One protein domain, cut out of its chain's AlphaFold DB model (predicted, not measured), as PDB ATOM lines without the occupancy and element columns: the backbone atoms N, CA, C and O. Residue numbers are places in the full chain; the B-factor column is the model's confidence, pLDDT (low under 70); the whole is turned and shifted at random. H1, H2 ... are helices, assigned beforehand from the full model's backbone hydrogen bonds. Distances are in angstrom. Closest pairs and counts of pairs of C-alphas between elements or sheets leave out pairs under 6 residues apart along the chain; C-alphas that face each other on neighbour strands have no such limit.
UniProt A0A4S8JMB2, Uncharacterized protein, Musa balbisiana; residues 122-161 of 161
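What this domain is: This is residues 122 to 161 of the 161 residues of an uncharacterized protein of Musa balbisiana (UniProt A0A4S8JMB2). Picture an open, flat U: H1 and the shorter H2 form its two arms, far from each other, and a long loop, residues 134 to 152, runs between them with the space inside left empty. The printed part has 40 residues with two named helices, H1 then H2, and no named strand. It is all helix by class, though under half of the residues, 18 of 40, are in named elements. It is only just extended, close to loose, with a radius of gyration of the C-alphas of 13.5 A and spans of 32 by 24 by 12 A.

How they stand to each other: Start at the longest helix, H1, residues 122 to 133; it is apart from H2, residues 153 to 158, with no C-alpha of the one within 8 A of the other. The long link of 19 residues joins them. Residues 149 to 155, of which 153 to 155 belong to H2, stand free. In H1 and H2 every O i to N i+4 pair is within hydrogen-bond range.

Where its parts are: Find C-alpha 122 at (258.020, 354.282, 188.202); from there H1 runs 17.0 A to C-alpha 133. H2 runs 8.7 A and ends at C-alpha 158, at (282.853, 356.352, 175.686).

The domain as a whole: Look to Ile 132 and Leu 159 for the two C-alphas farthest apart, 32.9 A. The printed part has no cut. Confidence is low, under 70, at residues 160 to 161.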
ATOM      1  N   LYS A 122     256.890 355.137 188.605       82.75
ATOM      2  CA  LYS A 122     258.020 354.282 188.202       82.75
ATOM      3  C   LYS A 122     259.311 354.641 188.934       82.75
ATOM      4  O   LYS A 122     260.147 353.774 189.141       82.75
ATOM      5  N   LEU A 123     259.462 355.912 189.302       85.19
ATOM      6  CA  LEU A 123     260.618 356.394 190.049       85.19
ATOM      7  C   LEU A 123     260.593 355.896 191.494       85.19
ATOM      8  O   LEU A 123     261.611 355.397 191.953       85.19
ATOM      9  N   ASP A 124     259.437 355.921 192.155       88.81
ATOM     10  CA  ASP A 124     259.282 355.413 193.525       88.81
ATOM     11  C   ASP A 124     259.589 353.911 193.588       88.81
ATOM     12  O   ASP A 124     260.292 353.442 194.481       88.81
ATOM     13  N   LEU A 125     259.139 353.156 192.579       88.44
ATOM     14  CA  LEU A 125     259.478 351.740 192.430       88.44
ATOM     15  C   LEU A 125     261.001 351.537 192.308       88.44
ATOM     16  O   LEU A 125     261.566 350.688 192.993       88.44
ATOM     17  N   MET A 126     261.675 352.326 191.465       90.00
ATOM     18  CA  MET A 126     263.134 352.265 191.299       90.00
ATOM     19  C   MET A 126     263.882 352.663 192.573       90.00
ATOM     20  O   MET A 126     264.856 352.005 192.937       90.00
ATOM     21  N   PHE A 127     263.411 353.689 193.277       89.62
ATOM     22  CA  PHE A 127     264.001 354.134 194.532       89.62
ATOM     23  C   PHE A 127     263.926 353.045 195.609       89.62
ATOM     24  O   PHE A 127     264.925 352.743 196.261       89.62
ATOM     25  N   ASN A 128     262.783 352.364 195.724       91.12
ATOM     26  CA  ASN A 128     262.619 351.251 196.658       91.12
ATOM     27  C   ASN A 128     263.596 350.100 196.378       91.12
ATOM     28  O   ASN A 128     264.148 349.530 197.317       91.12
ATOM     29  N   TYR A 129     263.864 349.774 195.109       91.75
ATOM     30  CA  TYR A 129     264.871 348.760 194.783       91.75
ATOM     31  C   TYR A 129     266.281 349.185 195.189       91.75
ATOM     32  O   TYR A 129     267.016 348.376 195.751       91.75
ATOM     33  N   LEU A 130     266.653 350.448 194.964       90.44
ATOM     34  CA  LEU A 130     267.956 350.969 195.395       90.44
ATOM     35  C   LEU A 130     268.130 350.885 196.917       90.44
ATOM     36  O   LEU A 130     269.226 350.570 197.387       90.44
ATOM     37  N   LYS A 131     267.045 351.096 197.669       91.81
ATOM     38  CA  LYS A 131     267.013 350.930 199.124       91.81
ATOM     39  C   LYS A 131     267.212 349.474 199.551       91.81
ATOM     40  O   LYS A 131     268.015 349.218 200.441       91.81
ATOM     41  N   ILE A 132     266.537 348.521 198.899       93.44
ATOM     42  CA  ILE A 132     266.683 347.080 199.190       93.44
ATOM     43  C   ILE A 132     268.113 346.600 198.902       93.44
ATOM     44  O   ILE A 132     268.662 345.820 199.675       93.44
ATOM     45  N   ILE A 133     268.730 347.081 197.819       91.25
ATOM     46  CA  ILE A 133     270.110 346.716 197.452       91.25
ATOM     47  C   ILE A 133     271.137 347.454 198.342       91.25
ATOM     48  O   ILE A 133     272.301 347.069 198.400       91.25
ATOM     49  N   GLY A 134     270.731 348.504 199.067       89.88
ATOM     50  CA  GLY A 134     271.602 349.259 199.976       89.88
ATOM     51  C   GLY A 134     272.537 350.257 199.282       89.88
ATOM     52  O   GLY A 134     273.424 350.812 199.927       89.88
ATOM     53  N   VAL A 135     272.327 350.523 197.988       88.19
ATOM     54  CA  VAL A 135     273.147 351.458 197.188       88.19
ATOM     55  C   VAL A 135     272.887 352.913 197.582       88.19
ATOM     56  O   VAL A 135     273.746 353.768 197.400       88.19
ATOM     57  N   GLU A 136     271.727 353.200 198.176       87.31
ATOM     58  CA  GLU A 136     271.320 354.541 198.619       87.31
ATOM     59  C   GLU A 136     272.400 355.264 199.442       87.31
ATOM     60  O   GLU A 136     272.608 356.462 199.265       87.31
ATOM     61  N   LYS A 137     273.134 354.524 200.285       87.75
ATOM     62  CA  LYS A 137     274.169 355.079 201.167       87.75
ATOM     63  C   LYS A 137     275.428 355.526 200.423       87.75
ATOM     64  O   LYS A 137     276.064 356.474 200.859       87.75
ATOM     65  N   SER A 138     275.777 354.867 199.316       86.62
ATOM     66  CA  SER A 138     276.997 355.158 198.550       86.62
ATOM     67  C   SER A 138     276.772 356.137 197.398       86.62
ATOM     68  O   SER A 138     277.719 356.773 196.949       86.62
ATOM     69  N   LEU A 139     275.529 356.335 196.942       85.25
ATOM     70  CA  LEU A 139     275.194 357.324 195.907       85.25
ATOM     71  C   LEU A 139     275.750 358.746 196.140       85.25
ATOM     72  O   LEU A 139     276.244 359.313 195.164       85.25
ATOM     73  N   PRO A 140     275.698 359.347 197.350       86.62
ATOM     74  CA  PRO A 140     276.205 360.707 197.559       86.62
ATOM     75  C   PRO A 140     277.733 360.817 197.473       86.62
ATOM     76  O   PRO A 140     278.250 361.897 197.196       86.62
ATOM     77  N   GLU A 141     278.460 359.720 197.686       90.88
ATOM     78  CA  GLU A 141     279.925 359.686 197.600       90.88
ATOM     79  C   GLU A 141     280.411 359.581 196.144       90.88
ATOM     80  O   GLU A 141     281.560 359.895 195.822       90.88
ATOM     81  N   LEU A 142     279.527 359.162 195.232       88.75
ATOM     82  CA  LEU A 142     279.842 358.967 193.823       88.75
ATOM     83  C   LEU A 142     279.723 360.277 193.031       88.75
ATOM     84  O   LEU A 142     278.756 361.030 193.132       88.75
ATOM     85  N   LYS A 143     280.679 360.512 192.127       90.31
ATOM     86  CA  LYS A 143     280.588 361.589 191.129       90.31
ATOM     87  C   LYS A 143     279.634 361.173 190.004       90.31
ATOM     88  O   LYS A 143     280.045 360.545 189.029       90.31
ATOM     89  N   ILE A 144     278.354 361.511 190.142       88.38
ATOM     90  CA  ILE A 144     277.300 361.133 189.188       88.38
ATOM     91  C   ILE A 144     277.250 362.113 188.006       88.38
ATOM     92  O   ILE A 144     277.133 363.323 188.183       88.38
ATOM     93  N   ILE A 145     277.274 361.581 186.778       90.00
ATOM     94  CA  ILE A 145     277.057 362.344 185.538       90.00
ATOM     95  C   ILE A 145     275.748 361.868 184.898       90.00
ATOM     96  O   ILE A 145     275.648 360.727 184.449       90.00
ATOM     97  N   HIS A 146     274.748 362.747 184.815       89.12
ATOM     98  CA  HIS A 146     273.494 362.460 184.116       89.12
ATOM     99  C   HIS A 146     273.607 362.810 182.623       89.12
ATOM    100  O   HIS A 146     273.840 363.966 182.273       89.12
ATOM    101  N   ILE A 147     273.420 361.826 181.735       90.31
ATOM    102  CA  ILE A 147     273.484 362.014 180.274       90.31
ATOM    103  C   ILE A 147     272.090 361.827 179.649       90.31
ATOM    104  O   ILE A 147     271.535 360.725 179.631       90.31
ATOM    105  N   GLY A 148     271.537 362.911 179.094       90.44
ATOM    106  CA  GLY A 148     270.270 362.948 178.349       90.44
ATOM    107  C   GLY A 148     270.452 363.012 176.822       90.44
ATOM    108  O   GLY A 148     271.570 363.091 176.329       90.44
ATOM    109  N   GLY A 149     269.354 362.957 176.053       88.62
ATOM    110  CA  GLY A 149     269.360 363.119 174.582       88.62
ATOM    111  C   GLY A 149     268.710 361.968 173.800       88.62
ATOM    112  O   GLY A 149     268.232 360.999 174.385       88.62
ATOM    113  N   THR A 150     268.662 362.062 172.470       90.06
ATOM    114  CA  THR A 150     268.107 361.016 171.578       90.06
ATOM    115  C   THR A 150     269.179 360.279 170.779       90.06
ATOM    116  O   THR A 150     268.999 359.109 170.451       90.06
ATOM    117  N   LYS A 151     270.311 360.934 170.501       92.81
ATOM    118  CA  LYS A 151     271.453 360.380 169.765       92.81
ATOM    119  C   LYS A 151     272.735 360.532 170.583       92.81
ATOM    120  O   LYS A 151     272.832 361.424 171.417       92.81
ATOM    121  N   GLY A 152     273.703 359.648 170.349       86.88
ATOM    122  CA  GLY A 152     275.066 359.807 170.865       86.88
ATOM    123  C   GLY A 152     275.279 359.540 172.358       86.88
ATOM    124  O   GLY A 152     276.367 359.812 172.837       86.88
ATOM    125  N   LYS A 153     274.312 358.983 173.111       87.75
ATOM    126  CA  LYS A 153     274.506 358.696 174.552       87.75
ATOM    127  C   LYS A 153     275.661 357.736 174.827       87.75
ATOM    128  O   LYS A 153     276.461 357.979 175.718       87.75
ATOM    129  N   VAL A 154     275.737 356.651 174.054       88.50
ATOM    130  CA  VAL A 154     276.787 355.633 174.211       88.50
ATOM    131  C   VAL A 154     278.149 356.238 173.876       88.50
ATOM    132  O   VAL A 154     279.091 356.108 174.650       88.50
ATOM    133  N   THR A 155     278.226 356.996 172.780       90.31
ATOM    134  CA  THR A 155     279.440 357.721 172.386       90.31
ATOM    135  C   THR A 155     279.841 358.767 173.424       90.31
ATOM    136  O   THR A 155     281.017 358.877 173.733       90.31
ATOM    137  N   ALA A 156     278.887 359.487 174.022       83.38
ATOM    138  CA  ALA A 156     279.155 360.482 175.060       83.38
ATOM    139  C   ALA A 156     279.758 359.868 176.334       83.38
ATOM    140  O   ALA A 156     280.572 360.510 176.992       83.38
ATOM    141  N   VAL A 157     279.386 358.629 176.674       85.38
ATOM    142  CA  VAL A 157     280.022 357.882 177.772       85.38
ATOM    143  C   VAL A 157     281.426 357.429 177.373       85.38
ATOM    144  O   VAL A 157     282.352 357.526 178.173       85.38
ATOM    145  N   PHE A 158     281.594 356.943 176.143       83.69
ATOM    146  CA  PHE A 158     282.853 356.352 175.686       83.69
ATOM    147  C   PHE A 158     283.944 357.390 175.380       83.69
ATOM    148  O   PHE A 158     285.119 357.113 175.584       83.69
ATOM    149  N   LEU A 159     283.561 358.593 174.944       77.50
ATOM    150  CA  LEU A 159     284.481 359.676 174.579       77.50
ATOM    151  C   LEU A 159     285.109 360.378 175.795       77.50
ATOM    152  O   LEU A 159     286.006 361.192 175.639       77.50
ATOM    153  N   LYS A 160     284.633 360.093 177.011       64.62
ATOM    154  CA  LYS A 160     285.093 360.748 178.243       64.62
ATOM    155  C   LYS A 160     286.257 360.010 178.932       64.62
ATOM    156  O   LYS A 160     286.469 360.226 180.123       64.62
ATOM    157  N   ARG A 161     286.946 359.112 178.223       54.31
ATOM    158  CA  ARG A 161     288.103 358.354 178.723       54.31
ATOM    159  C   ARG A 161     289.413 358.943 178.236       54.31
ATOM    160  O   ARG A 161     289.436 359.397 177.074       54.31
TER     161      ARG A 161